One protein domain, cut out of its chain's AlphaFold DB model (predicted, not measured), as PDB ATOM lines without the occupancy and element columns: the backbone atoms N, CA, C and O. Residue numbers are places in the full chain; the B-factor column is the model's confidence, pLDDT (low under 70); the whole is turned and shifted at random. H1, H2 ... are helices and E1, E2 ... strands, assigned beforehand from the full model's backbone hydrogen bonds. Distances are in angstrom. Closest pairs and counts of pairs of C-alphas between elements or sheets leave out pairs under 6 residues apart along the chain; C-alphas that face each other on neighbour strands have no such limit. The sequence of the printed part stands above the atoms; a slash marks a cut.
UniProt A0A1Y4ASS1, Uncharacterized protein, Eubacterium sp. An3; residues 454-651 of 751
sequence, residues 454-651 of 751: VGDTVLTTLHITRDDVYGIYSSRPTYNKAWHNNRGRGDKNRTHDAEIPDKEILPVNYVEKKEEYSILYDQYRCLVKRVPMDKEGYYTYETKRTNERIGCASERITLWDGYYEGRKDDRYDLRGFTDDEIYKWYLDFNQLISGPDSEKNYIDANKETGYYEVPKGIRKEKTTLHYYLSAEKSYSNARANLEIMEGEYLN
ATOM      1  N   VAL A 454     -40.607  -1.052  -6.551       94.56
ATOM      2  CA  VAL A 454     -39.424  -0.619  -5.799       94.56
ATOM      3  C   VAL A 454     -39.809   0.497  -4.825       94.56
ATOM      4  O   VAL A 454     -40.351   1.533  -5.210       94.56
ATOM      5  N   GLY A 455     -39.495   0.281  -3.551       94.12
ATOM      6  CA  GLY A 455     -39.828   1.150  -2.434       94.12
ATOM      7  C   GLY A 455     -41.087   0.744  -1.663       94.12
ATOM      8  O   GLY A 455     -41.308   1.291  -0.581       94.12
ATOM      9  N   ASP A 456     -41.898  -0.184  -2.160       96.12
ATOM     10  CA  ASP A 456     -42.986  -0.749  -1.359       96.12
ATOM     11  C   ASP A 456     -42.444  -1.460  -0.130       96.12
ATOM     12  O   ASP A 456     -41.301  -1.910  -0.120       96.12
ATOM     13  N   THR A 457     -43.237  -1.511   0.932       95.56
ATOM     14  CA  THR A 457     -42.773  -1.999   2.231       95.56
ATOM     15  C   THR A 457     -43.468  -3.293   2.590       95.56
ATOM     16  O   THR A 457     -44.688  -3.413   2.455       95.56
ATOM     17  N   VAL A 458     -42.686  -4.238   3.095       96.88
ATOM     18  CA  VAL A 458     -43.168  -5.519   3.591       96.88
ATOM     19  C   VAL A 458     -42.715  -5.722   5.031       96.88
ATOM     20  O   VAL A 458     -41.665  -5.216   5.424       96.88
ATOM     21  N   LEU A 459     -43.510  -6.459   5.799       96.81
ATOM     22  CA  LEU A 459     -43.104  -7.046   7.073       96.81
ATOM     23  C   LEU A 459     -42.730  -8.505   6.816       96.81
ATOM     24  O   LEU A 459     -43.558  -9.253   6.298       96.81
ATOM     25  N   THR A 460     -41.512  -8.914   7.151       92.94
ATOM     26  CA  THR A 460     -41.101 -10.316   7.050       92.94
ATOM     27  C   THR A 460     -41.823 -11.141   8.109       92.94
ATOM     28  O   THR A 460     -42.014 -10.698   9.242       92.94
ATOM     29  N   THR A 461     -42.277 -12.326   7.707       89.50
ATOM     30  CA  THR A 461     -43.008 -13.252   8.584       89.50
ATOM     31  C   THR A 461     -42.235 -14.531   8.878       89.50
ATOM     32  O   THR A 461     -42.751 -15.435   9.524       89.50
ATOM     33  N   LEU A 462     -41.028 -14.647   8.331       84.31
ATOM     34  CA  LEU A 462     -40.100 -15.740   8.560       84.31
ATOM     35  C   LEU A 462     -38.679 -15.187   8.574       84.31
ATOM     36  O   LEU A 462     -38.397 -14.135   8.000       84.31
ATOM     37  N   HIS A 463     -37.771 -15.958   9.158       85.88
ATOM     38  CA  HIS A 463     -36.344 -15.773   8.947       85.88
ATOM     39  C   HIS A 463     -35.970 -16.349   7.572       85.88
ATOM     40  O   HIS A 463     -36.087 -17.557   7.350       85.88
ATOM     41  N   ILE A 464     -35.567 -15.486   6.637       86.31
ATOM     42  CA  ILE A 464     -35.380 -15.840   5.225       86.31
ATOM     43  C   ILE A 464     -33.892 -16.018   4.921       86.31
ATOM     44  O   ILE A 464     -33.088 -15.093   5.057       86.31
ATOM     45  N   THR A 465     -33.548 -17.207   4.430       85.75
ATOM     46  CA  THR A 465     -32.209 -17.581   3.954       85.75
ATOM     47  C   THR A 465     -32.304 -18.281   2.597       85.75
ATOM     48  O   THR A 465     -33.389 -18.484   2.056       85.75
ATOM     49  N   ARG A 466     -31.167 -18.695   2.028       83.12
ATOM     50  CA  ARG A 466     -31.135 -19.595   0.861       83.12
ATOM     51  C   ARG A 466     -31.800 -20.954   1.160       83.12
ATOM     52  O   ARG A 466     -31.661 -21.470   2.267       83.12
ATOM     53  N   ASP A 467     -32.429 -21.568   0.157       76.75
ATOM     54  CA  ASP A 467     -33.133 -22.861   0.274       76.75
ATOM     55  C   ASP A 467     -32.222 -24.079   0.078       76.75
ATOM     56  O   ASP A 467     -32.531 -25.194   0.490       76.75
ATOM     57  N   ASP A 468     -31.104 -23.901  -0.622       72.12
ATOM     58  CA  ASP A 468     -30.316 -25.002  -1.180       72.12
ATOM     59  C   ASP A 468     -29.164 -25.474  -0.274       72.12
ATOM     60  O   ASP A 468     -28.277 -26.189  -0.745       72.12
ATOM     61  N   VAL A 469     -29.165 -25.101   1.017       61.09
ATOM     62  CA  VAL A 469     -28.098 -25.455   1.981       61.09
ATOM     63  C   VAL A 469     -27.843 -26.969   2.007       61.09
ATOM     64  O   VAL A 469     -26.686 -27.393   2.041       61.09
ATOM     65  N   TYR A 470     -28.905 -27.779   1.895       56.62
ATOM     66  CA  TYR A 470     -28.852 -29.239   1.782       56.62
ATOM     67  C   TYR A 470     -29.592 -29.692   0.513       56.62
ATOM     68  O   TYR A 470     -30.815 -29.786   0.487       56.62
ATOM     69  N   GLY A 471     -28.868 -29.950  -0.580       53.06
ATOM     70  CA  GLY A 471     -29.488 -30.380  -1.839       53.06
ATOM     71  C   GLY A 471     -30.112 -31.783  -1.756       53.06
ATOM     72  O   GLY A 471     -29.500 -32.692  -1.201       53.06
ATOM     73  N   ILE A 472     -31.271 -31.988  -2.403       53.19
ATOM     74  CA  ILE A 472     -32.029 -33.266  -2.450       53.19
ATOM     75  C   ILE A 472     -31.174 -34.459  -2.937       53.19
ATOM     76  O   ILE A 472     -31.416 -35.597  -2.548       53.19
ATOM     77  N   TYR A 473     -30.143 -34.205  -3.753       53.72
ATOM     78  CA  TYR A 473     -29.281 -35.231  -4.361       53.72
ATOM     79  C   TYR A 473     -27.786 -35.072  -4.047       53.72
ATOM     80  O   TYR A 473     -26.957 -35.780  -4.619       53.72
ATOM     81  N   SER A 474     -27.398 -34.147  -3.161       56.12
ATOM     82  CA  SER A 474     -25.991 -33.996  -2.781       56.12
ATOM     83  C   SER A 474     -25.830 -33.663  -1.306       56.12
ATOM     84  O   SER A 474     -26.219 -32.589  -0.859       56.12
ATOM     85  N   SER A 475     -25.117 -34.522  -0.583       57.22
ATOM     86  CA  SER A 475     -24.680 -34.331   0.807       57.22
ATOM     87  C   SER A 475     -23.600 -33.246   0.984       57.22
ATOM     88  O   SER A 475     -23.000 -33.136   2.050       57.22
ATOM     89  N   ARG A 476     -23.323 -32.438  -0.053       60.62
ATOM     90  CA  ARG A 476     -22.347 -31.342  -0.020       60.62
ATOM     91  C   ARG A 476     -23.063 -29.990  -0.053       60.62
ATOM     92  O   ARG A 476     -23.749 -29.724  -1.041       60.62
ATOM     93  N   PRO A 477     -22.856 -29.122   0.952       65.56
ATOM     94  CA  PRO A 477     -23.527 -27.832   1.010       65.56
ATOM     95  C   PRO A 477     -23.073 -26.918  -0.133       65.56
ATOM     96  O   PRO A 477     -21.890 -26.857  -0.483       65.56
ATOM     97  N   THR A 478     -24.020 -26.202  -0.738       73.00
ATOM     98  CA  THR A 478     -23.769 -25.278  -1.858       73.00
ATOM     99  C   THR A 478     -23.241 -23.917  -1.406       73.00
ATOM    100  O   THR A 478     -22.789 -23.142  -2.249       73.00
ATOM    101  N   TYR A 479     -23.214 -23.655  -0.093       71.31
ATOM    102  CA  TYR A 479     -22.817 -22.369   0.492       71.31
ATOM    103  C   TYR A 479     -21.432 -21.890   0.021       71.31
ATOM    104  O   TYR A 479     -21.266 -20.716  -0.283       71.31
ATOM    105  N   ASN A 480     -20.466 -22.801  -0.144       73.00
ATOM    106  CA  ASN A 480     -19.104 -22.482  -0.595       73.00
ATOM    107  C   ASN A 480     -18.921 -22.479  -2.115       73.00
ATOM    108  O   ASN A 480     -17.822 -22.226  -2.614       73.00
ATOM    109  N   LYS A 481     -19.955 -22.816  -2.889       78.00
ATOM    110  CA  LYS A 481     -19.806 -22.892  -4.339       78.00
ATOM    111  C   LYS A 481     -19.921 -21.493  -4.932       78.00
ATOM    112  O   LYS A 481     -20.960 -20.849  -4.819       78.00
ATOM    113  N   ALA A 482     -18.859 -21.049  -5.601       73.62
ATOM    114  CA  ALA A 482     -18.717 -19.681  -6.102       73.62
ATOM    115  C   ALA A 482     -19.844 -19.224  -7.046       73.62
ATOM    116  O   ALA A 482     -20.142 -18.034  -7.082       73.62
ATOM    117  N   TRP A 483     -20.482 -20.155  -7.761       75.69
ATOM    118  CA  TRP A 483     -21.479 -19.879  -8.807       75.69
ATOM    119  C   TRP A 483     -22.905 -20.323  -8.429       75.69
ATOM    120  O   TRP A 483     -23.734 -20.550  -9.302       75.69
ATOM    121  N   HIS A 484     -23.189 -20.501  -7.131       77.31
ATOM    122  CA  HIS A 484     -24.504 -20.926  -6.625       77.31
ATOM    123  C   HIS A 484     -25.186 -19.824  -5.809       77.31
ATOM    124  O   HIS A 484     -25.125 -19.818  -4.581       77.31
ATOM    125  N   ASN A 485     -25.851 -18.904  -6.503       79.31
ATOM    126  CA  ASN A 485     -26.510 -17.732  -5.927       79.31
ATOM    127  C   ASN A 485     -28.020 -17.967  -5.719       79.31
ATOM    128  O   ASN A 485     -28.851 -17.255  -6.279       79.31
ATOM    129  N   ASN A 486     -28.387 -19.021  -4.981       83.50
ATOM    130  CA  ASN A 486     -29.793 -19.352  -4.717       83.50
ATOM    131  C   ASN A 486     -30.514 -18.177  -4.034       83.50
ATOM    132  O   ASN A 486     -29.917 -17.504  -3.191       83.50
ATOM    133  N   ARG A 487     -31.756 -17.906  -4.467       85.06
ATOM    134  CA  ARG A 487     -32.550 -16.706  -4.131       85.06
ATOM    135  C   ARG A 487     -31.858 -15.360  -4.406       85.06
ATOM    136  O   ARG A 487     -32.406 -14.313  -4.093       85.06
ATOM    137  N   GLY A 488     -30.666 -15.351  -4.998       85.12
ATOM    138  CA  GLY A 488     -29.919 -14.149  -5.339       85.12
ATOM    139  C   GLY A 488     -29.991 -13.817  -6.825       85.12
ATOM    140  O   GLY A 488     -30.538 -14.568  -7.640       85.12
ATOM    141  N   ARG A 489     -29.394 -12.679  -7.193       77.88
ATOM    142  CA  ARG A 489     -29.163 -12.294  -8.594       77.88
ATOM    143  C   ARG A 489     -27.699 -11.956  -8.871       77.88
ATOM    144  O   ARG A 489     -27.041 -11.302  -8.057       77.88
ATOM    145  N   GLY A 490     -27.197 -12.432 -10.017       72.94
ATOM    146  CA  GLY A 490     -25.807 -12.302 -10.476       72.94
ATOM    147  C   GLY A 490     -24.964 -13.578 -10.341       72.94
ATOM    148  O   GLY A 490     -25.328 -14.503  -9.617       72.94
ATOM    149  N   ASP A 491     -23.813 -13.591 -11.022       68.31
ATOM    150  CA  ASP A 491     -22.992 -14.794 -11.234       68.31
ATOM    151  C   ASP A 491     -22.361 -15.358  -9.955       68.31
ATOM    152  O   ASP A 491     -22.221 -16.569  -9.799       68.31
ATOM    153  N   LYS A 492     -21.950 -14.485  -9.031       79.12
ATOM    154  CA  LYS A 492     -21.284 -14.903  -7.792       79.12
ATOM    155  C   LYS A 492     -22.307 -15.232  -6.715       79.12
ATOM    156  O   LYS A 492     -23.301 -14.532  -6.563       79.12
ATOM    157  N   ASN A 493     -21.997 -16.234  -5.902       83.75
ATOM    158  CA  ASN A 493     -22.753 -16.606  -4.714       83.75
ATOM    159  C   ASN A 493     -22.679 -15.498  -3.647       83.75
ATOM    160  O   ASN A 493     -21.818 -15.508  -2.766       83.75
ATOM    161  N   ARG A 494     -23.561 -14.501  -3.757       85.38
ATOM    162  CA  ARG A 494     -23.646 -13.371  -2.820       85.38
ATOM    163  C   ARG A 494     -24.555 -13.664  -1.632       85.38
ATOM    164  O   ARG A 494     -24.459 -12.939  -0.651       85.38
ATOM    165  N   THR A 495     -25.374 -14.710  -1.717       87.06
ATOM    166  CA  THR A 495     -26.347 -15.123  -0.697       87.06
ATOM    167  C   THR A 495     -25.836 -16.227   0.240       87.06
ATOM    168  O   THR A 495     -26.616 -16.804   0.986       87.06
ATOM    169  N   HIS A 496     -24.541 -16.573   0.214       84.38
ATOM    170  CA  HIS A 496     -23.976 -17.659   1.039       84.38
ATOM    171  C   HIS A 496     -24.069 -17.438   2.551       84.38
ATOM    172  O   HIS A 496     -24.119 -18.412   3.292       84.38
ATOM    173  N   ASP A 497     -24.076 -16.184   2.975       84.31
ATOM    174  CA  ASP A 497     -24.089 -15.695   4.355       84.31
ATOM    175  C   ASP A 497     -25.048 -14.499   4.491       84.31
ATOM    176  O   ASP A 497     -24.848 -13.656   5.356       84.31
ATOM    177  N   ALA A 498     -26.016 -14.370   3.578       88.38
ATOM    178  CA  ALA A 498     -27.013 -13.310   3.622       88.38
ATOM    179  C   ALA A 498     -28.297 -13.838   4.258       88.38
ATOM    180  O   ALA A 498     -28.802 -14.886   3.847       88.38
ATOM    181  N   GLU A 499     -28.831 -13.084   5.208       88.44
ATOM    182  CA  GLU A 499     -30.048 -13.434   5.932       88.44
ATOM    183  C   GLU A 499     -30.947 -12.211   6.091       88.44
ATOM    184  O   GLU A 499     -30.486 -11.065   6.127       88.44
ATOM    185  N   ILE A 500     -32.249 -12.463   6.143       89.94
ATOM    186  CA  ILE A 500     -33.245 -11.458   6.487       89.94
ATOM    187  C   ILE A 500     -33.956 -11.955   7.742       89.94
ATOM    188  O   ILE A 500     -34.563 -13.030   7.695       89.94
ATOM    189  N   PRO A 501     -33.881 -11.218   8.862       87.81
ATOM    190  CA  PRO A 501     -34.539 -11.639  10.085       87.81
ATOM    191  C   PRO A 501     -36.065 -11.667   9.947       87.81
ATOM    192  O   PRO A 501     -36.662 -10.986   9.109       87.81
ATOM    193  N   ASP A 502     -36.686 -12.474  10.801       87.81
ATOM    194  CA  ASP A 502     -38.130 -12.445  11.010       87.81
ATOM    195  C   ASP A 502     -38.549 -11.118  11.666       87.81
ATOM    196  O   ASP A 502     -37.754 -10.504  12.380       87.81
ATOM    197  N   LYS A 503     -39.807 -10.707  11.464       90.12
ATOM    198  CA  LYS A 503     -40.425  -9.521  12.079       90.12
ATOM    199  C   LYS A 503     -39.754  -8.187  11.720       90.12
ATOM    200  O   LYS A 503     -39.864  -7.218  12.470       90.12
ATOM    201  N   GLU A 504     -39.110  -8.098  10.561       93.06
ATOM    202  CA  GLU A 504     -38.494  -6.863  10.076       93.06
ATOM    203  C   GLU A 504     -39.307  -6.166   8.990       93.06
ATOM    204  O   GLU A 504     -39.868  -6.781   8.083       93.06
ATOM    205  N   ILE A 505     -39.323  -4.834   9.060       95.75
ATOM    206  CA  ILE A 505     -39.955  -3.978   8.063       95.75
ATOM    207  C   ILE A 505     -38.896  -3.495   7.082       95.75
ATOM    208  O   ILE A 505     -38.047  -2.668   7.416       95.75
ATOM    209  N   LEU A 506     -38.978  -3.980   5.846       95.62
ATOM    210  CA  LEU A 506     -37.981  -3.708   4.817       95.62
ATOM    211  C   LEU A 506     -38.637  -3.231   3.516       95.62
ATOM    212  O   LEU A 506     -39.710  -3.709   3.135       95.62
ATOM    213  N   PRO A 507     -38.008  -2.281   2.800       96.56
ATOM    214  CA  PRO A 507     -38.466  -1.889   1.482       96.56
ATOM    215  C   PRO A 507     -37.998  -2.886   0.414       96.56
ATOM    216  O   PRO A 507     -36.836  -3.298   0.390       96.56
ATOM    217  N   VAL A 508     -38.879  -3.177  -0.541       96.69
ATOM    218  CA  VAL A 508     -38.544  -3.844  -1.799       96.69
ATOM    219  C   VAL A 508     -37.536  -2.983  -2.544       96.69
ATOM    220  O   VAL A 508     -37.832  -1.854  -2.934       96.69
ATOM    221  N   ASN A 509     -36.321  -3.492  -2.734       94.56
ATOM    222  CA  ASN A 509     -35.241  -2.722  -3.348       94.56
ATOM    223  C   ASN A 509     -35.042  -3.059  -4.830       94.56
ATOM    224  O   ASN A 509     -34.472  -2.254  -5.566       94.56
ATOM    225  N   TYR A 510     -35.522  -4.220  -5.276       90.69
ATOM    226  CA  TYR A 510     -35.506  -4.613  -6.678       90.69
ATOM    227  C   TYR A 510     -36.722  -5.484  -7.007       90.69
ATOM    228  O   TYR A 510     -37.151  -6.303  -6.196       90.69
ATOM    229  N   VAL A 511     -37.280  -5.279  -8.199       91.12
ATOM    230  CA  VAL A 511     -38.386  -6.070  -8.748       91.12
ATOM    231  C   VAL A 511     -37.943  -6.557 -10.112       91.12
ATOM    232  O   VAL A 511     -37.534  -5.750 -10.945       91.12
ATOM    233  N   GLU A 512     -38.019  -7.861 -10.324       87.06
ATOM    234  CA  GLU A 512     -37.646  -8.498 -11.578       87.06
ATOM    235  C   GLU A 512     -38.872  -9.117 -12.234       87.06
ATOM    236  O   GLU A 512     -39.686  -9.782 -11.585       87.06
ATOM    237  N   LYS A 513     -38.994  -8.910 -13.539       87.56
ATOM    238  CA  LYS A 513     -40.051  -9.490 -14.347       87.56
ATOM    239  C   LYS A 513     -39.542 -10.749 -15.038       87.56
ATOM    240  O   LYS A 513     -38.532 -10.742 -15.740       87.56
ATOM    241  N   LYS A 514     -40.292 -11.833 -14.857       87.31
ATOM    242  CA  LYS A 514     -40.136 -13.095 -15.575       87.31
ATOM    243  C   LYS A 514     -41.307 -13.266 -16.528       87.31
ATOM    244  O   LYS A 514     -42.459 -13.317 -16.096       87.31
ATOM    245  N   GLU A 515     -41.026 -13.390 -17.814       87.88
ATOM    246  CA  GLU A 515     -42.039 -13.591 -18.847       87.88
ATOM    247  C   GLU A 515     -41.862 -14.949 -19.518       87.88
ATOM    248  O   GLU A 515     -40.776 -15.315 -19.964       87.88
ATOM    249  N   GLU A 516     -42.947 -15.713 -19.571       89.50
ATOM    250  CA  GLU A 516     -42.999 -17.023 -20.206       89.50
ATOM    251  C   GLU A 516     -43.786 -16.912 -21.511       89.50
ATOM    252  O   GLU A 516     -44.928 -16.439 -21.532       89.50
ATOM    253  N   TYR A 517     -43.162 -17.363 -22.594       89.56
ATOM    254  CA  TYR A 517     -43.723 -17.361 -23.938       89.56
ATOM    255  C   TYR A 517     -43.705 -18.775 -24.517       89.56
ATOM    256  O   TYR A 517     -42.786 -19.552 -24.265       89.56
ATOM    257  N   SER A 518     -44.703 -19.089 -25.335       92.06
ATOM    258  CA  SER A 518     -44.736 -20.283 -26.173       92.06
ATOM    259  C   SER A 518     -44.490 -19.882 -27.621       92.06
ATOM    260  O   SER A 518     -45.295 -19.160 -28.212       92.06
ATOM    261  N   ILE A 519     -43.405 -20.377 -28.207       90.31
ATOM    262  CA  ILE A 519     -43.179 -20.330 -29.650       90.31
ATOM    263  C   ILE A 519     -43.976 -21.470 -30.272       90.31
ATOM    264  O   ILE A 519     -43.857 -22.613 -29.844       90.31
ATOM    265  N   LEU A 520     -44.831 -21.161 -31.239       91.19
ATOM    266  CA  LEU A 520     -45.737 -22.108 -31.879       91.19
ATOM    267  C   LEU A 520     -45.135 -22.595 -33.192       91.19
ATOM    268  O   LEU A 520     -44.656 -21.785 -33.984       91.19
ATOM    269  N   TYR A 521     -45.242 -23.893 -33.457       89.69
ATOM    270  CA  TYR A 521     -44.749 -24.525 -34.677       89.69
ATOM    271  C   TYR A 521     -45.851 -25.338 -35.340       89.69
ATOM    272  O   TYR A 521     -46.647 -25.995 -34.667       89.69
ATOM    273  N   ASP A 522     -45.866 -25.339 -36.668       89.94
ATOM    274  CA  ASP A 522     -46.576 -26.344 -37.449       89.94
ATOM    275  C   ASP A 522     -45.605 -27.478 -37.809       89.94
ATOM    276  O   ASP A 522     -44.474 -27.238 -38.236       89.94
ATOM    277  N   GLN A 523     -46.045 -28.721 -37.611       90.56
ATOM    278  CA  GLN A 523     -45.263 -29.920 -37.904       90.56
ATOM    279  C   GLN A 523     -45.667 -30.495 -39.255       90.56
ATOM    280  O   GLN A 523     -46.851 -30.722 -39.529       90.56
ATOM    281  N   TYR A 524     -44.668 -30.785 -40.078       89.62
ATOM    282  CA  TYR A 524     -44.832 -31.338 -41.416       89.62
ATOM    283  C   TYR A 524     -44.027 -32.624 -41.561       89.62
ATOM    284  O   TYR A 524     -42.953 -32.760 -40.979       89.62
ATOM    285  N   ARG A 525     -44.530 -33.585 -42.339       88.38
ATOM    286  CA  ARG A 525     -43.890 -34.896 -42.479       88.38
ATOM    287  C   ARG A 525     -42.555 -34.819 -43.232       88.38
ATOM    288  O   ARG A 525     -42.413 -34.132 -44.242       88.38
ATOM    289  N   CYS A 526     -41.598 -35.616 -42.769       88.56
ATOM    290  CA  CYS A 526     -40.365 -35.971 -43.460       88.56
ATOM    291  C   CYS A 526     -40.391 -37.454 -43.838       88.56
ATOM    292  O   CYS A 526     -40.748 -38.314 -43.033       88.56
ATOM    293  N   LEU A 527     -39.961 -37.755 -45.058       84.75
ATOM    294  CA  LEU A 527     -39.617 -39.110 -45.474       84.75
ATOM    295  C   LEU A 527     -38.166 -39.379 -45.080       84.75
ATOM    296  O   LEU A 527     -37.298 -38.563 -45.387       84.75
ATOM    297  N   VAL A 528     -37.903 -40.503 -44.418       85.50
ATOM    298  CA  VAL A 528     -36.569 -40.850 -43.916       85.50
ATOM    299  C   VAL A 528     -36.004 -42.002 -44.739       85.50
ATOM    300  O   VAL A 528     -36.667 -43.015 -44.950       85.50
ATOM    301  N   LYS A 529     -34.769 -41.857 -45.220       86.06
ATOM    302  CA  LYS A 529     -34.066 -42.879 -45.996       86.06
ATOM    303  C   LYS A 529     -32.731 -43.207 -45.344       86.06
ATOM    304  O   LYS A 529     -31.924 -42.322 -45.094       86.06
ATOM    305  N   ARG A 530     -32.464 -44.495 -45.120       84.81
ATOM    306  CA  ARG A 530     -31.160 -44.967 -44.640       84.81
ATOM    307  C   ARG A 530     -30.138 -44.949 -45.779       84.81
ATOM    308  O   ARG A 530     -30.384 -45.553 -46.824       84.81
ATOM    309  N   VAL A 531     -28.993 -44.311 -45.565       85.25
ATOM    310  CA  VAL A 531     -27.920 -44.156 -46.558       85.25
ATOM    311  C   VAL A 531     -26.596 -44.642 -45.961       85.25
ATOM    312  O   VAL A 531     -26.300 -44.311 -44.814       85.25
ATOM    313  N   PRO A 532     -25.821 -45.490 -46.660       81.69
ATOM    314  CA  PRO A 532     -24.527 -45.958 -46.166       81.69
ATOM    315  C   PRO A 532     -23.516 -44.807 -46.082       81.69
ATOM    316  O   PRO A 532     -23.520 -43.916 -46.925       81.69
ATOM    317  N   MET A 533     -22.659 -44.835 -45.062       84.50
ATOM    318  CA  MET A 533     -21.524 -43.917 -44.928       84.50
ATOM    319  C   MET A 533     -20.251 -44.540 -45.515       84.50
ATOM    320  O   MET A 533     -20.190 -45.747 -45.739       84.50
ATOM    321  N   ASP A 534     -19.201 -43.730 -45.677       81.00
ATOM    322  CA  ASP A 534     -17.904 -44.145 -46.245       81.00
ATOM    323  C   ASP A 534     -17.189 -45.268 -45.461       81.00
ATOM    324  O   ASP A 534     -16.228 -45.861 -45.948       81.00
ATOM    325  N   LYS A 535     -17.644 -45.581 -44.239       75.69
ATOM    326  CA  LYS A 535     -17.183 -46.733 -43.452       75.69
ATOM    327  C   LYS A 535     -18.160 -47.898 -43.587       75.69
ATOM    328  O   LYS A 535     -19.329 -47.774 -43.225       75.69
ATOM    329  N   GLU A 536     -17.651 -49.056 -44.008       68.81
ATOM    330  CA  GLU A 536     -18.414 -50.306 -44.078       68.81
ATOM    331  C   GLU A 536     -19.127 -50.608 -42.748       68.81
ATOM    332  O   GLU A 536     -18.520 -50.617 -41.677       68.81
ATOM    333  N   GLY A 537     -20.444 -50.826 -42.822       74.06
ATOM    334  CA  GLY A 537     -21.301 -51.110 -41.666       74.06
ATOM    335  C   GLY A 537     -21.922 -49.885 -40.981       74.06
ATOM    336  O   GLY A 537     -22.813 -50.064 -40.151       74.06
ATOM    337  N   TYR A 538     -21.531 -48.660 -41.347       75.94
ATOM    338  CA  TYR A 538     -22.120 -47.429 -40.815       75.94
ATOM    339  C   TYR A 538     -23.145 -46.843 -41.791       75.94
ATOM    340  O   TYR A 538     -22.940 -46.822 -43.003       75.94
ATOM    341  N   TYR A 539     -24.258 -46.350 -41.251       79.62
ATOM    342  CA  TYR A 539     -25.326 -45.713 -42.016       79.62
ATOM    343  C   TYR A 539     -25.720 -44.396 -41.352       79.62
ATOM    344  O   TYR A 539     -25.717 -44.291 -40.126       79.62
ATOM    345  N   THR A 540     -26.118 -43.434 -42.172       84.50
ATOM    346  CA  THR A 540     -26.812 -42.216 -41.762       84.50
ATOM    347  C   THR A 540     -28.251 -42.234 -42.285       84.50
ATOM    348  O   THR A 540     -28.660 -43.153 -43.003       84.50
ATOM    349  N   TYR A 541     -29.037 -41.234 -41.906       83.25
ATOM    350  CA  TYR A 541     -30.400 -41.043 -42.377       83.25
ATOM    351  C   TYR A 541     -30.500 -39.718 -43.125       83.25
ATOM    352  O   TYR A 541     -30.189 -38.666 -42.576       83.25
ATOM    353  N   GLU A 542     -30.954 -39.777 -44.372       83.38
ATOM    354  CA  GLU A 542     -31.331 -38.602 -45.149       83.38
ATOM    355  C   GLU A 542     -32.833 -38.360 -45.015       83.38
ATOM    356  O   GLU A 542     -33.641 -39.289 -45.106       83.38
ATOM    357  N   THR A 543     -33.219 -37.103 -44.822       83.12
ATOM    358  CA  THR A 543     -34.619 -36.693 -44.682       83.12
ATOM    359  C   THR A 543     -35.070 -35.881 -45.892       83.12
ATOM    360  O   THR A 543     -34.380 -34.949 -46.299       83.12
ATOM    361  N   LYS A 544     -36.254 -36.177 -46.439       84.62
ATOM    362  CA  LYS A 544     -36.906 -35.390 -47.497       84.62
ATOM    363  C   LYS A 544     -38.231 -34.815 -46.998       84.62
ATOM    364  O   LYS A 544     -39.140 -35.570 -46.654       84.62
ATOM    365  N   ARG A 545     -38.357 -33.487 -47.000       84.81
ATOM    366  CA  ARG A 545     -39.559 -32.770 -46.545       84.81
ATOM    367  C   ARG A 545     -40.754 -32.987 -47.470       84.81
ATOM    368  O   ARG A 545     -40.606 -33.084 -48.690       84.81
ATOM    369  N   THR A 546     -41.942 -33.009 -46.880       86.38
ATOM    370  CA  THR A 546     -43.219 -32.942 -47.593       86.38
ATOM    371  C   THR A 546     -44.037 -31.745 -47.099       86.38
ATOM    372  O   THR A 546     -43.711 -31.118 -46.089       86.38
ATOM    373  N   ASN A 547     -45.116 -31.426 -47.816       86.75
ATOM    374  CA  ASN A 547     -46.084 -30.399 -47.409       86.75
ATOM    375  C   ASN A 547     -47.257 -30.993 -46.608       86.75
ATOM    376  O   ASN A 547     -48.258 -30.316 -46.378       86.75
ATOM    377  N   GLU A 548     -47.170 -32.265 -46.208       90.50
ATOM    378  CA  GLU A 548     -48.204 -32.912 -45.404       90.50
ATOM    379  C   GLU A 548     -48.087 -32.425 -43.959       90.50
ATOM    380  O   GLU A 548     -47.162 -32.804 -43.240       90.50
ATOM    381  N   ARG A 549     -49.017 -31.563 -43.539       90.75
ATOM    382  CA  ARG A 549     -49.107 -31.111 -42.151       90.75
ATOM    383  C   ARG A 549     -49.629 -32.250 -41.285       90.75
ATOM    384  O   ARG A 549     -50.719 -32.760 -41.529       90.75
ATOM    385  N   ILE A 550     -48.863 -32.611 -40.264       90.88
ATOM    386  CA  ILE A 550     -49.174 -33.730 -39.366       90.88
ATOM    387  C   ILE A 550     -49.534 -33.281 -37.948       90.88
ATOM    388  O   ILE A 550     -50.088 -34.074 -37.193       90.88
ATOM    389  N   GLY A 551     -49.257 -32.025 -37.584       90.44
ATOM    390  CA  GLY A 551     -49.549 -31.536 -36.240       90.44
ATOM    391  C   GLY A 551     -49.104 -30.103 -35.975       90.44
ATOM    392  O   GLY A 551     -48.790 -29.338 -36.892       90.44
ATOM    393  N   CYS A 552     -49.094 -29.753 -34.693       90.25
ATOM    394  CA  CYS A 552     -48.519 -28.529 -34.161       90.25
ATOM    395  C   CYS A 552     -47.755 -28.834 -32.870       90.25
ATOM    396  O   CYS A 552     -48.086 -29.774 -32.147       90.25
ATOM    397  N   ALA A 553     -46.753 -28.014 -32.582       89.25
ATOM    398  CA  ALA A 553     -45.958 -28.083 -31.368       89.25
ATOM    399  C   ALA A 553     -45.776 -26.691 -30.769       89.25
ATOM    400  O   ALA A 553     -46.076 -25.672 -31.399       89.25
ATOM    401  N   SER A 554     -45.288 -26.652 -29.534       90.06
ATOM    402  CA  SER A 554     -44.894 -25.407 -28.893       90.06
ATOM    403  C   SER A 554     -43.632 -25.585 -28.064       90.06
ATOM    404  O   SER A 554     -43.556 -26.522 -27.268       90.06
ATOM    405  N   GLU A 555     -42.696 -24.652 -28.192       87.88
ATOM    406  CA  GLU A 555     -41.490 -24.560 -27.371       87.88
ATOM    407  C   GLU A 555     -41.670 -23.429 -26.355       87.88
ATOM    408  O   GLU A 555     -42.030 -22.310 -26.721       87.88
ATOM    409  N   ARG A 556     -41.448 -23.710 -25.066       88.69
ATOM    410  CA  ARG A 556     -41.518 -22.680 -24.024       88.69
ATOM    411  C   ARG A 556     -40.179 -21.978 -23.898       88.69
ATOM    412  O   ARG A 556     -39.168 -22.629 -23.648       88.69
ATOM    413  N   ILE A 557     -40.205 -20.655 -23.961       85.44
ATOM    414  CA  ILE A 557     -39.069 -19.805 -23.626       85.44
ATOM    415  C   ILE A 557     -39.398 -18.975 -22.389       85.44
ATOM    416  O   ILE A 557     -40.540 -18.579 -22.155       85.44
ATOM    417  N   THR A 558     -38.383 -18.746 -21.567       85.31
ATOM    418  CA  THR A 558     -38.480 -17.902 -20.379       85.31
ATOM    419  C   THR A 558     -37.493 -16.761 -20.518       85.31
ATOM    420  O   THR A 558     -36.306 -16.997 -20.735       85.31
ATOM    421  N   LEU A 559     -37.991 -15.544 -20.359       81.69
ATOM    422  CA  LEU A 559     -37.219 -14.316 -20.401       81.69
ATOM    423  C   LEU A 559     -37.217 -13.699 -19.006       81.69
ATOM    424  O   LEU A 559     -38.270 -13.484 -18.409       81.69
ATOM    425  N   TRP A 560     -36.026 -13.438 -18.488       77.81
ATOM    426  CA  TRP A 560     -35.800 -12.661 -17.274       77.81
ATOM    427  C   TRP A 560     -35.132 -11.367 -17.710       77.81
ATOM    428  O   TRP A 560     -34.249 -11.469 -18.551       77.81
ATOM    429  N   ASP A 561     -35.527 -10.207 -17.179       73.94
ATOM    430  CA  ASP A 561     -35.042  -8.848 -17.519       73.94
ATOM    431  C   ASP A 561     -33.512  -8.722 -17.807       73.94
ATOM    432  O   ASP A 561     -32.752  -8.180 -17.001       73.94
ATOM    433  N   GLY A 562     -33.030  -9.212 -18.956       68.81
ATOM    434  CA  GLY A 562     -31.605  -9.306 -19.294       68.81
ATOM    435  C   GLY A 562     -30.811 -10.440 -18.630       68.81
ATOM    436  O   GLY A 562     -29.586 -10.340 -18.562       68.81
ATOM    437  N   TYR A 563     -31.458 -11.498 -18.125       69.56
ATOM    438  CA  TYR A 563     -30.792 -12.635 -17.479       69.56
ATOM    439  C   TYR A 563     -31.075 -13.980 -18.176       69.56
ATOM    440  O   TYR A 563     -32.217 -14.331 -18.460       69.56
ATOM    441  N   TYR A 564     -30.026 -14.782 -18.384       65.00
ATOM    442  CA  TYR A 564     -30.103 -16.152 -18.904       65.00
ATOM    443  C   TYR A 564     -29.299 -17.097 -18.006       65.00
ATOM    444  O   TYR A 564     -28.160 -16.801 -17.650       65.00
ATOM    445  N   GLU A 565     -29.911 -18.205 -17.571       63.94
ATOM    446  CA  GLU A 565     -29.324 -19.148 -16.594       63.94
ATOM    447  C   GLU A 565     -28.738 -18.465 -15.332       63.94
ATOM    448  O   GLU A 565     -27.712 -18.872 -14.787       63.94
ATOM    449  N   GLY A 566     -29.386 -17.392 -14.862       59.88
ATOM    450  CA  GLY A 566     -28.968 -16.636 -13.673       59.88
ATOM    451  C   GLY A 566     -27.825 -15.638 -13.901       59.88
ATOM    452  O   GLY A 566     -27.370 -15.012 -12.940       59.88
ATOM    453  N   ARG A 567     -27.383 -15.453 -15.151       65.75
ATOM    454  CA  ARG A 567     -26.311 -14.527 -15.539       65.75
ATOM    455  C   ARG A 567     -26.853 -13.351 -16.320       65.75
ATOM    456  O   ARG A 567     -27.759 -13.531 -17.126       65.75
ATOM    457  N   LYS A 568     -26.282 -12.167 -16.103       72.06
ATOM    458  CA  LYS A 568     -26.659 -10.985 -16.878       72.06
ATOM    459  C   LYS A 568     -26.060 -11.094 -18.276       72.06
ATOM    460  O   LYS A 568     -24.844 -11.208 -18.412       72.06
ATOM    461  N   ASP A 569     -26.905 -11.035 -19.291       74.44
ATOM    462  CA  ASP A 569     -26.501 -11.067 -20.688       74.44
ATOM    463  C   ASP A 569     -27.422 -10.142 -21.482       74.44
ATOM    464  O   ASP A 569     -28.608 -10.420 -21.664       74.44
ATOM    465  N   ASP A 570     -26.855  -9.029 -21.948       74.94
ATOM    466  CA  ASP A 570     -27.589  -7.965 -22.637       74.94
ATOM    467  C   ASP A 570     -28.288  -8.471 -23.916       74.94
ATOM    468  O   ASP A 570     -29.241  -7.854 -24.382       74.94
ATOM    469  N   ARG A 571     -27.883  -9.628 -24.468       74.94
ATOM    470  CA  ARG A 571     -28.568 -10.263 -25.609       74.94
ATOM    471  C   ARG A 571     -29.970 -10.765 -25.268       74.94
ATOM    472  O   ARG A 571     -30.762 -10.948 -26.185       74.94
ATOM    473  N   TYR A 572     -30.260 -10.999 -23.989       75.94
ATOM    474  CA  TYR A 572     -31.554 -11.460 -23.479       75.94
ATOM    475  C   TYR A 572     -32.359 -10.326 -22.829       75.94
ATOM    476  O   TYR A 572     -33.421 -10.566 -22.254       75.94
ATOM    477  N   ASP A 573     -31.864  -9.084 -22.896       77.25
ATOM    478  CA  ASP A 573     -32.581  -7.914 -22.402       77.25
ATOM    479  C   ASP A 573     -33.596  -7.438 -23.444       77.25
ATOM    480  O   ASP A 573     -33.315  -6.593 -24.291       77.25
ATOM    481  N   LEU A 574     -34.789  -8.023 -23.386       77.88
ATOM    482  CA  LEU A 574     -35.889  -7.747 -24.315       77.88
ATOM    483  C   LEU A 574     -36.927  -6.794 -23.710       77.88
ATOM    484  O   LEU A 574     -38.094  -6.777 -24.107       77.88
ATOM    485  N   ARG A 575     -36.530  -5.998 -22.711       76.81
ATOM    486  CA  ARG A 575     -37.447  -5.071 -22.042       76.81
ATOM    487  C   ARG A 575     -37.987  -4.041 -23.031       76.81
ATOM    488  O   ARG A 575     -37.239  -3.326 -23.688       76.81
ATOM    489  N   GLY A 576     -39.314  -3.938 -23.085       77.88
ATOM    490  CA  GLY A 576     -40.021  -3.002 -23.962       77.88
ATOM    491  C   GLY A 576     -40.246  -3.508 -25.389       77.88
ATOM    492  O   GLY A 576     -40.870  -2.790 -26.163       77.88
ATOM    493  N   PHE A 577     -39.791  -4.721 -25.719       84.75
ATOM    494  CA  PHE A 577     -40.063  -5.343 -27.010       84.75
ATOM    495  C   PHE A 577     -41.525  -5.797 -27.078       84.75
ATOM    496  O   PHE A 577     -42.119  -6.235 -26.090       84.75
ATOM    497  N   THR A 578     -42.105  -5.692 -28.266       88.12
ATOM    498  CA  THR A 578     -43.395  -6.289 -28.620       88.12
ATOM    499  C   THR A 578     -43.262  -7.800 -28.812       88.12
ATOM    500  O   THR A 578     -42.172  -8.316 -29.058       88.12
ATOM    501  N   ASP A 579     -44.381  -8.525 -28.744       88.44
ATOM    502  CA  ASP A 579     -44.388  -9.979 -28.948       88.44
ATOM    503  C   ASP A 579     -43.769 -10.366 -30.311       88.44
ATOM    504  O   ASP A 579     -42.993 -11.318 -30.386       88.44
ATOM    505  N   ASP A 580     -44.012  -9.583 -31.368       87.62
ATOM    506  CA  ASP A 580     -43.422  -9.806 -32.696       87.62
ATOM    507  C   ASP A 580     -41.898  -9.596 -32.717       87.62
ATOM    508  O   ASP A 580     -41.169 -10.342 -33.376       87.62
ATOM    509  N   GLU A 581     -41.391  -8.604 -31.980       89.25
ATOM    510  CA  GLU A 581     -39.950  -8.354 -31.854       89.25
ATOM    511  C   GLU A 581     -39.258  -9.462 -31.054       89.25
ATOM    512  O   GLU A 581     -38.161  -9.889 -31.421       89.25
ATOM    513  N   ILE A 582     -39.916  -9.983 -30.016       87.69
ATOM    514  CA  ILE A 582     -39.442 -11.142 -29.248       87.69
ATOM    515  C   ILE A 582     -39.425 -12.395 -30.130       87.69
ATOM    516  O   ILE A 582     -38.450 -13.148 -30.122       87.69
ATOM    517  N   TYR A 583     -40.476 -12.612 -30.922       88.88
ATOM    518  CA  TYR A 583     -40.547 -13.729 -31.860       88.88
ATOM    519  C   TYR A 583     -39.425 -13.666 -32.896       88.88
ATOM    520  O   TYR A 583     -38.738 -14.660 -33.127       88.88
ATOM    521  N   LYS A 584     -39.182 -12.483 -33.472       88.12
ATOM    522  CA  LYS A 584     -38.079 -12.270 -34.411       88.12
ATOM    523  C   LYS A 584     -36.721 -12.528 -33.761       88.12
ATOM    524  O   LYS A 584     -35.923 -13.274 -34.319       88.12
ATOM    525  N   TRP A 585     -36.489 -11.973 -32.572       87.75
ATOM    526  CA  TRP A 585     -35.268 -12.220 -31.810       87.75
ATOM    527  C   TRP A 585     -35.040 -13.717 -31.577       87.75
ATOM    528  O   TRP A 585     -33.932 -14.202 -31.781       87.75
ATOM    529  N   TYR A 586     -36.089 -14.469 -31.221       84.88
ATOM    530  CA  TYR A 586     -35.990 -15.912 -31.013       84.88
ATOM    531  C   TYR A 586     -35.566 -16.645 -32.294       84.88
ATOM    532  O   TYR A 586     -34.706 -17.525 -32.241       84.88
ATOM    533  N   LEU A 587     -36.139 -16.283 -33.445       84.56
ATOM    534  CA  LEU A 587     -35.775 -16.885 -34.731       84.56
ATOM    535  C   LEU A 587     -34.315 -16.600 -35.096       84.56
ATOM    536  O   LEU A 587     -33.588 -17.535 -35.436       84.56
ATOM    537  N   ASP A 588     -33.885 -15.345 -34.962       83.56
ATOM    538  CA  ASP A 588     -32.509 -14.918 -35.235       83.56
ATOM    539  C   ASP A 588     -31.519 -15.631 -34.293       83.56
ATOM    540  O   ASP A 588     -30.475 -16.133 -34.716       83.56
ATOM    541  N   PHE A 589     -31.872 -15.742 -33.011       79.00
ATOM    542  CA  PHE A 589     -31.071 -16.414 -31.992       79.00
ATOM    543  C   PHE A 589     -30.961 -17.927 -32.238       79.00
ATOM    544  O   PHE A 589     -29.865 -18.492 -32.193       79.00
ATOM    545  N   ASN A 590     -32.077 -18.589 -32.556       75.44
ATOM    546  CA  ASN A 590     -32.110 -20.013 -32.883       75.44
ATOM    547  C   ASN A 590     -31.304 -20.315 -34.160       75.44
ATOM    548  O   ASN A 590     -30.590 -21.318 -34.206       75.44
ATOM    549  N   GLN A 591     -31.361 -19.433 -35.166       70.00
ATOM    550  CA  GLN A 591     -30.553 -19.534 -36.384       70.00
ATOM    551  C   GLN A 591     -29.057 -19.335 -36.104       70.00
ATOM    552  O   GLN A 591     -28.228 -20.037 -36.682       70.00
ATOM    553  N   LEU A 592     -28.696 -18.426 -35.195       69.94
ATOM    554  CA  LEU A 592     -27.306 -18.179 -34.809       69.94
ATOM    555  C   LEU A 592     -26.680 -19.359 -34.052       69.94
ATOM    556  O   LEU A 592     -25.519 -19.684 -34.290       69.94
ATOM    557  N   ILE A 593     -27.434 -20.008 -33.157       68.75
ATOM    558  CA  ILE A 593     -26.955 -21.186 -32.414       68.75
ATOM    559  C   ILE A 593     -26.863 -22.411 -33.311       68.75
ATOM    560  O   ILE A 593     -25.900 -23.171 -33.232       68.75
ATOM    561  N   SER A 594     -27.896 -22.630 -34.116       65.94
ATOM    562  CA  SER A 594     -28.037 -23.880 -34.843       65.94
ATOM    563  C   SER A 594     -27.223 -23.835 -36.159       65.94
ATOM    564  O   SER A 594     -26.628 -24.834 -36.553       65.94
ATOM    565  N   GLY A 595     -27.044 -22.654 -36.761       58.78
ATOM    566  CA  GLY A 595     -26.329 -22.444 -38.022       58.78
ATOM    567  C   GLY A 595     -27.270 -22.396 -39.238       58.78
ATOM    568  O   GLY A 595     -28.445 -22.742 -39.135       58.78
ATOM    569  N   PRO A 596     -26.782 -21.960 -40.416       52.56
ATOM    570  CA  PRO A 596     -27.604 -21.849 -41.627       52.56
ATOM    571  C   PRO A 596     -28.122 -23.202 -42.147       52.56
ATOM    572  O   PRO A 596     -29.165 -23.227 -42.796       52.56
ATOM    573  N   ASP A 597     -27.442 -24.306 -41.808       46.19
ATOM    574  CA  ASP A 597     -27.726 -25.664 -42.301       46.19
ATOM    575  C   ASP A 597     -28.311 -26.612 -41.231       46.19
ATOM    576  O   ASP A 597     -28.494 -27.805 -41.478       46.19
ATOM    577  N   SER A 598     -28.613 -26.131 -40.020       46.25
ATOM    578  CA  SER A 598     -29.217 -26.969 -38.973       46.25
ATOM    579  C   SER A 598     -30.726 -27.047 -39.126       46.25
ATOM    580  O   SER A 598     -31.522 -26.384 -38.452       46.25
ATOM    581  N   GLU A 599     -31.146 -27.881 -40.045       56.53
ATOM    582  CA  GLU A 599     -32.541 -28.233 -40.156       56.53
ATOM    583  C   GLU A 599     -32.933 -29.094 -38.941       56.53
ATOM    584  O   GLU A 599     -32.465 -30.225 -38.810       56.53
ATOM    585  N   LYS A 600     -33.782 -28.576 -38.033       63.78
ATOM    586  CA  LYS A 600     -34.401 -29.357 -36.938       63.78
ATOM    587  C   LYS A 600     -35.381 -30.386 -37.533       63.78
ATOM    588  O   LYS A 600     -36.597 -30.210 -37.492       63.78
ATOM    589  N   ASN A 601     -34.844 -31.433 -38.153       75.25
ATOM    590  CA  ASN A 601     -35.594 -32.573 -38.663       75.25
ATOM    591  C   ASN A 601     -35.551 -33.672 -37.588       75.25
ATOM    592  O   ASN A 601     -34.483 -34.169 -37.231       75.25
ATOM    593  N   TYR A 602     -36.712 -34.053 -37.070       82.38
ATOM    594  CA  TYR A 602     -36.864 -35.097 -36.065       82.38
ATOM    595  C   TYR A 602     -37.182 -36.417 -36.761       82.38
ATOM    596  O   TYR A 602     -38.134 -36.504 -37.534       82.38
ATOM    597  N   ILE A 603     -36.375 -37.446 -36.512       82.31
ATOM    598  CA  ILE A 603     -36.616 -38.800 -37.021       82.31
ATOM    599  C   ILE A 603     -37.332 -39.588 -35.928       82.31
ATOM    600  O   ILE A 603     -36.855 -39.643 -34.792       82.31
ATOM    601  N   ASP A 604     -38.461 -40.207 -36.269       79.50
ATOM    602  CA  ASP A 604     -39.222 -41.026 -35.331       79.50
ATOM    603  C   ASP A 604     -38.433 -42.285 -34.940       79.50
ATOM    604  O   ASP A 604     -37.553 -42.763 -35.659       79.50
ATOM    605  N   ALA A 605     -38.784 -42.890 -33.803       78.44
ATOM    606  CA  ALA A 605     -38.095 -44.076 -33.288       78.44
ATOM    607  C   ALA A 605     -38.128 -45.285 -34.250       78.44
ATOM    608  O   ALA A 605     -37.230 -46.127 -34.198       78.44
ATOM    609  N   ASN A 606     -39.133 -45.358 -35.136       77.31
ATOM    610  CA  ASN A 606     -39.238 -46.385 -36.180       77.31
ATOM    611  C   ASN A 606     -38.189 -46.213 -37.299       77.31
ATOM    612  O   ASN A 606     -37.920 -47.161 -38.026       77.31
ATOM    613  N   LYS A 607     -37.563 -45.030 -37.404       78.94
ATOM    614  CA  LYS A 607     -36.559 -44.651 -38.409       78.94
ATOM    615  C   LYS A 607     -37.039 -44.760 -39.864       78.94
ATOM    616  O   LYS A 607     -36.217 -44.823 -40.778       78.94
ATOM    617  N   GLU A 608     -38.355 -44.770 -40.065       74.81
ATOM    618  CA  GLU A 608     -39.035 -44.819 -41.368       74.81
ATOM    619  C   GLU A 608     -39.721 -43.484 -41.691       74.81
ATOM    620  O   GLU A 608     -39.809 -43.078 -42.852       74.81
ATOM    621  N   THR A 609     -40.163 -42.769 -40.655       79.62
ATOM    622  CA  THR A 609     -40.821 -41.467 -40.752       79.62
ATOM    623  C   THR A 609     -40.153 -40.447 -39.843       79.62
ATOM    624  O   THR A 609     -39.355 -40.775 -38.965       79.62
ATOM    625  N   GLY A 610     -40.443 -39.180 -40.095       86.62
ATOM    626  CA  GLY A 610     -40.043 -38.090 -39.227       86.62
ATOM    627  C   GLY A 610     -40.888 -36.859 -39.493       86.62
ATOM    628  O   GLY A 610     -41.832 -36.888 -40.292       86.62
ATOM    629  N   TYR A 611     -40.514 -35.754 -38.871       89.06
ATOM    630  CA  TYR A 611     -41.147 -34.464 -39.079       89.06
ATOM    631  C   TYR A 611     -40.151 -33.318 -38.985       89.06
ATOM    632  O   TYR A 611     -39.051 -33.461 -38.458       89.06
ATOM    633  N   TYR A 612     -40.539 -32.173 -39.525       86.81
ATOM    634  CA  TYR A 612     -39.835 -30.915 -39.336       86.81
ATOM    635  C   TYR A 612     -40.810 -29.857 -38.840       86.81
ATOM    636  O   TYR A 612     -42.015 -29.917 -39.111       86.81
ATOM    637  N   GLU A 613     -40.273 -28.902 -38.094       87.00
ATOM    638  CA  GLU A 613     -41.044 -27.851 -37.447       87.00
ATOM    639  C   GLU A 613     -40.842 -26.520 -38.162       87.00
ATOM    640  O   GLU A 613     -39.714 -26.103 -38.433       87.00
ATOM    641  N   VAL A 614     -41.951 -25.846 -38.466       85.19
ATOM    642  CA  VAL A 614     -41.958 -24.502 -39.047       85.19
ATOM    643  C   VAL A 614     -42.540 -23.535 -38.020       85.19
ATOM    644  O   VAL A 614     -43.706 -23.696 -37.648       85.19
ATOM    645  N   PRO A 615     -41.767 -22.536 -37.559       86.25
ATOM    646  CA  PRO A 615     -42.268 -21.504 -36.663       86.25
ATOM    647  C   PRO A 615     -43.467 -20.769 -37.270       86.25
ATOM    648  O   PRO A 615     -43.434 -20.337 -38.423       86.25
ATOM    649  N   LYS A 616     -44.528 -20.619 -36.483       87.56
ATOM    650  CA  LYS A 616     -45.801 -20.008 -36.880       87.56
ATOM    651  C   LYS A 616     -46.081 -18.693 -36.160       87.56
ATOM    652  O   LYS A 616     -46.753 -17.829 -36.717       87.56
ATOM    653  N   GLY A 617     -45.618 -18.555 -34.925       88.62
ATOM    654  CA  GLY A 617     -45.836 -17.354 -34.131       88.62
ATOM    655  C   GLY A 617     -45.474 -17.552 -32.671       88.62
ATOM    656  O   GLY A 617     -44.884 -18.563 -32.290       88.62
ATOM    657  N   ILE A 618     -45.871 -16.588 -31.852       92.44
ATOM    658  CA  ILE A 618     -45.604 -16.550 -30.420       92.44
ATOM    659  C   ILE A 618     -46.904 -16.332 -29.648       92.44
ATOM    660  O   ILE A 618     -47.843 -15.706 -30.140       92.44
ATOM    661  N   ARG A 619     -46.962 -16.851 -28.426       91.88
ATOM    662  CA  ARG A 619     -48.030 -16.571 -27.471       91.88
ATOM    663  C   ARG A 619     -47.433 -16.290 -26.104       91.88
ATOM    664  O   ARG A 619     -46.682 -17.111 -25.582       91.88
ATOM    665  N   LYS A 620     -47.803 -15.164 -25.504       89.88
ATOM    666  CA  LYS A 620     -47.482 -14.874 -24.109       89.88
ATOM    667  C   LYS A 620     -48.331 -15.740 -23.181       89.88
ATOM    668  O   LYS A 620     -49.554 -15.728 -23.283       89.88
ATOM    669  N   GLU A 621     -47.684 -16.486 -22.293       91.19
ATOM    670  CA  GLU A 621     -48.358 -17.389 -21.354       91.19
ATOM    671  C   GLU A 621     -48.554 -16.719 -19.996       91.19
ATOM    672  O   GLU A 621     -49.672 -16.620 -19.493       91.19
ATOM    673  N   LYS A 622     -47.460 -16.251 -19.386       90.19
ATOM    674  CA  LYS A 622     -47.477 -15.754 -18.009       90.19
ATOM    675  C   LYS A 622     -46.424 -14.678 -17.794       90.19
ATOM    676  O   LYS A 622     -45.305 -14.775 -18.287       90.19
ATOM    677  N   THR A 623     -46.766 -13.687 -16.980       88.44
ATOM    678  CA  THR A 623     -45.799 -12.781 -16.356       88.44
ATOM    679  C   THR A 623     -45.781 -13.063 -14.856       88.44
ATOM    680  O   THR A 623     -46.832 -13.085 -14.223       88.44
ATOM    681  N   THR A 624     -44.596 -13.288 -14.297       89.94
ATOM    682  CA  THR A 624     -44.364 -13.458 -12.857       89.94
ATOM    683  C   THR A 624     -43.432 -12.349 -12.383       89.94
ATOM    684  O   THR A 624     -42.481 -12.005 -13.081       89.94
ATOM    685  N   LEU A 625     -43.721 -11.765 -11.222       91.12
ATOM    686  CA  LEU A 625     -42.865 -10.761 -10.596       91.12
ATOM    687  C   LEU A 625     -42.119 -11.397  -9.431       91.12
ATOM    688  O   LEU A 625     -42.719 -12.105  -8.624       91.12
ATOM    689  N   HIS A 626     -40.825 -11.122  -9.361       91.06
ATOM    690  CA  HIS A 626     -39.935 -11.566  -8.301       91.06
ATOM    691  C   HIS A 626     -39.477 -10.344  -7.510       91.06
ATOM    692  O   HIS A 626     -39.043  -9.345  -8.089       91.06
ATOM    693  N   TYR A 627     -39.600 -10.411  -6.188       94.00
ATOM    694  CA  TYR A 627     -39.325  -9.288  -5.296       94.00
ATOM    695  C   TYR A 627     -38.076  -9.564  -4.481       94.00
ATOM    696  O   TYR A 627     -37.907 -10.656  -3.943       94.00
ATOM    697  N   TYR A 628     -37.219  -8.557  -4.371       93.62
ATOM    698  CA  TYR A 628     -35.970  -8.650  -3.634       93.62
ATOM    699  C   TYR A 628     -35.940  -7.625  -2.518       93.62
ATOM    700  O   TYR A 628     -36.392  -6.485  -2.679       93.62
ATOM    701  N   LEU A 629     -35.350  -8.054  -1.411       94.56
ATOM    702  CA  LEU A 629     -34.972  -7.216  -0.289       94.56
ATOM    703  C   LEU A 629     -33.449  -7.160  -0.187       94.56
ATOM    704  O   LEU A 629     -32.726  -8.069  -0.609       94.56
ATOM    705  N   SER A 630     -32.948  -6.077   0.401       93.12
ATOM    706  CA  SER A 630     -31.525  -5.938   0.678       93.12
ATOM    707  C   SER A 630     -31.191  -6.628   2.000       93.12
ATOM    708  O   SER A 630     -31.467  -6.072   3.055       93.12
ATOM    709  N   ALA A 631     -30.583  -7.809   1.948       91.06
ATOM    710  CA  ALA A 631     -30.155  -8.600   3.101       91.06
ATOM    711  C   ALA A 631     -28.739  -8.215   3.557       91.06
ATOM    712  O   ALA A 631     -27.866  -7.976   2.714       91.06
ATOM    713  N   GLU A 632     -28.495  -8.168   4.866       88.06
ATOM    714  CA  GLU A 632     -27.144  -8.019   5.423       88.06
ATOM    715  C   GLU A 632     -26.401  -9.356   5.416       88.06
ATOM    716  O   GLU A 632     -27.017 -10.421   5.438       88.06
ATOM    717  N   LYS A 633     -25.068  -9.300   5.330       87.25
ATOM    718  CA  LYS A 633     -24.218 -10.492   5.365       87.25
ATOM    719  C   LYS A 633     -23.653 -10.689   6.770       87.25
ATOM    720  O   LYS A 633     -23.057  -9.765   7.315       87.25
ATOM    721  N   SER A 634     -23.725 -11.898   7.320       82.62
ATOM    722  CA  SER A 634     -23.387 -12.160   8.731       82.62
ATOM    723  C   SER A 634     -21.926 -11.847   9.106       82.62
ATOM    724  O   SER A 634     -21.628 -11.577  10.265       82.62
ATOM    725  N   TYR A 635     -20.995 -11.850   8.140       78.81
ATOM    726  CA  TYR A 635     -19.559 -11.617   8.382       78.81
ATOM    727  C   TYR A 635     -19.022 -10.303   7.790       78.81
ATOM    728  O   TYR A 635     -17.807 -10.099   7.737       78.81
ATOM    729  N   SER A 636     -19.888  -9.416   7.289       79.69
ATOM    730  CA  SER A 636     -19.447  -8.152   6.687       79.69
ATOM    731  C   SER A 636     -20.574  -7.129   6.575       79.69
ATOM    732  O   SER A 636     -21.711  -7.497   6.336       79.69
ATOM    733  N   ASN A 637     -20.242  -5.838   6.520       79.25
ATOM    734  CA  ASN A 637     -21.224  -4.776   6.235       79.25
ATOM    735  C   ASN A 637     -21.697  -4.739   4.762       79.25
ATOM    736  O   ASN A 637     -22.295  -3.761   4.315       79.25
ATOM    737  N   ALA A 638     -21.375  -5.759   3.961       85.69
ATOM    738  CA  ALA A 638     -21.871  -5.867   2.599       85.69
ATOM    739  C   ALA A 638     -23.304  -6.414   2.598       85.69
ATOM    740  O   ALA A 638     -23.677  -7.212   3.450       85.69
ATOM    741  N   ARG A 639     -24.090  -6.017   1.594       88.38
ATOM    742  CA  ARG A 639     -25.467  -6.488   1.408       88.38
ATOM    743  C   ARG A 639     -25.610  -7.339   0.152       88.38
ATOM    744  O   ARG A 639     -24.801  -7.233  -0.781       88.38
ATOM    745  N   ALA A 640     -26.642  -8.166   0.111       89.50
ATOM    746  CA  ALA A 640     -27.046  -8.948  -1.053       89.50
ATOM    747  C   ALA A 640     -28.536  -8.733  -1.346       89.50
ATOM    748  O   ALA A 640     -29.309  -8.446  -0.441       89.50
ATOM    749  N   ASN A 641     -28.937  -8.861  -2.611       90.44
ATOM    750  CA  ASN A 641     -30.357  -8.920  -2.947       90.44
ATOM    751  C   ASN A 641     -30.820 -10.357  -2.739       90.44
ATOM    752  O   ASN A 641     -30.275 -11.256  -3.385       90.44
ATOM    753  N   LEU A 642     -31.787 -10.549  -1.849       91.50
ATOM    754  CA  LEU A 642     -32.376 -11.844  -1.539       91.50
ATOM    755  C   LEU A 642     -33.862 -11.819  -1.903       91.50
ATOM    756  O   LEU A 642     -34.581 -10.888  -1.544       91.50
ATOM    757  N   GLU A 643     -34.285 -12.814  -2.674       92.38
ATOM    758  CA  GLU A 643     -35.658 -12.987  -3.134       92.38
ATOM    759  C   GLU A 643     -36.568 -13.411  -1.981       92.38
ATOM    760  O   GLU A 643     -36.240 -14.351  -1.251       92.38
ATOM    761  N   ILE A 644     -37.717 -12.745  -1.865       92.38
ATOM    762  CA  ILE A 644     -38.800 -13.130  -0.957       92.38
ATOM    763  C   ILE A 644     -39.925 -13.807  -1.737       92.38
ATOM    764  O   ILE A 644     -40.292 -13.372  -2.834       92.38
ATOM    765  N   MET A 645     -40.481 -14.870  -1.168       89.06
ATOM    766  CA  MET A 645     -41.538 -15.670  -1.781       89.06
ATOM    767  C   MET A 645     -42.898 -15.421  -1.128       89.06
ATOM    768  O   MET A 645     -43.015 -14.882  -0.029       89.06
ATOM    769  N   GLU A 646     -43.955 -15.822  -1.830       85.88
ATOM    770  CA  GLU A 646     -45.313 -15.793  -1.291       85.88
ATOM    771  C   GLU A 646     -45.402 -16.622   0.005       85.88
ATOM    772  O   GLU A 646     -44.935 -17.760   0.061       85.88
ATOM    773  N   GLY A 647     -45.991 -16.035   1.052       84.50
ATOM    774  CA  GLY A 647     -46.095 -16.644   2.385       84.50
ATOM    775  C   GLY A 647     -44.918 -16.369   3.333       84.50
ATOM    776  O   GLY A 647     -44.946 -16.851   4.466       84.50
ATOM    777  N   GLU A 648     -43.905 -15.608   2.899       89.12
ATOM    778  CA  GLU A 648     -42.754 -15.192   3.727       89.12
ATOM    779  C   GLU A 648     -42.831 -13.729   4.198       89.12
ATOM    780  O   GLU A 648     -41.964 -13.259   4.939       89.12
ATOM    781  N   TYR A 649     -43.849 -12.990   3.753       93.25
ATOM    782  CA  TYR A 649     -44.028 -11.584   4.086       93.25
ATOM    783  C   TYR A 649     -45.501 -11.162   4.104       93.25
ATOM    784  O   TYR A 649     -46.354 -11.745   3.432       93.25
ATOM    785  N   LEU A 650     -45.776 -10.077   4.824       95.00
ATOM    786  CA  LEU A 650     -47.019  -9.316   4.789       95.00
ATOM    787  C   LEU A 650     -46.792  -8.010   4.016       95.00
ATOM    788  O   LEU A 650     -45.972  -7.176   4.400       95.00
ATOM    789  N   ASN A 651     -47.530  -7.817   2.921       95.38
ATOM    790  CA  ASN A 651     -47.461  -6.597   2.120       95.38
ATOM    791  C   ASN A 651     -48.166  -5.437   2.844       95.38
ATOM    792  O   ASN A 651     -49.386  -5.436   3.001       95.38
TER     793      ASN A 651
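Overview. This is residues 454 to 651 of the 751 residues of an uncharacterized protein of Eubacterium sp. An3 (UniProt A0A1Y4ASS1). What shape do these atoms make? A long, arched ribbon of three antiparallel strands, E2, E3 and E5, makes the longest axis, and the helix H1 packs over one face of it. At one end E1, E6 and E7 make a small head with the end of E5, to which residues 498 to 499 of the long link of residues 461 to 504 are paired, while residues 471 to 476 of that link stick out free; at the other end the hairpin of E2 and E3 bends and reaches on past the short strand E4. What is it built of? The printed part has 198 residues, with seven named strands and one named helix, H1, which comes between E3 and E4 along the chain; the class is mostly strand, and the strands form one branched, twisted sheet in which neighbour strands are antiparallel. How compact is it? It is loose, with a radius of gyration of the C-alphas of 23.5 A, and elongated, spanning 68 by 41 by 28 A.

Arrangement. Which strands pair over the greatest length? E2, residues 505 to 532, is the antiparallel neighbour of E5, residues 609 to 633, with N 514 and O 624 within hydrogen-bond range at 2.8 A. E2 and E3, residues 539 to 560, form an antiparallel hairpin, with N 519 and O 555 within hydrogen-bond range at 2.8 A. The pairing is staggered: E2 pairs with E5 over its residues 508 to 527 and with E3 over its residues 514 to 532. What else is beside E5? E4, residues 601 to 603, and E6, residues 636 to 644, lie on the other side of E5 from E2, beside residues 610 to 612 and 627 to 633. Each forms a hairpin with E5: N 602 and O 611 are 2.8 A apart, and N 631 and O 640 are 2.8 A apart, both within hydrogen-bond range. What lies near the two ends of the printed part? E1, residues 457 to 460, has E2 on one side, with N 458 and O 506 at 3.0 A, and the edge strand E7, residues 649 to 651, on the other, with N 459 and O 650 at 2.9 A, both within hydrogen-bond range. E1 E2 E3 and E4 E5 E6 are each a meander, in which each strand is the antiparallel neighbour of the one before. Where is the helix? H1, residues 579 to 594, is on the sheet at a height of 7.4 A; its closest C-alpha pair with E5 is Tyr 583 and Ile 618, 6.0 A apart. It lies over E2 and only just not over E5, on which 2 of its C-alphas fall, and runs slantwise to the strands, only just, at 57 degrees to E2 on the local plane. In H1 every O i to N i+4 pair is within hydrogen-bond range.

Along the chain. How long are the longer elements? From first to last C-alpha, E2 measures 70.3 A, E5 58.0 A, E3 42.6 A, H1 22.3 A and E6 21.4 A. Where do the strands bend? E2 bends by 81 degrees at residue 529, E3 by 101 degrees at 548, E5 by 74 degrees at 630 and E6 by 51 degrees at 641. Where can the reader find the ends? E1 begins at C-alpha 457, (-42.773, -1.999, 2.231), E2 ends at C-alpha 532, (-24.527, -45.958, -46.166), and E7 ends at C-alpha 651, (-47.461, -6.597, 2.120).

Size, cuts and confidence. How far does it reach? The two C-alphas farthest apart are those of Ile 505 and Glu 536, 73.0 A. Is it continuous, and which links are long? The printed part has no cut; the links E1 to E2, 44 residues, and E3 to H1, 18 residues, are long. Where is confidence low? The mean pLDDT of the printed part is 82.4, and 26 residues are under 70, among them 469 to 477, 562 to 567 and 592 to 600.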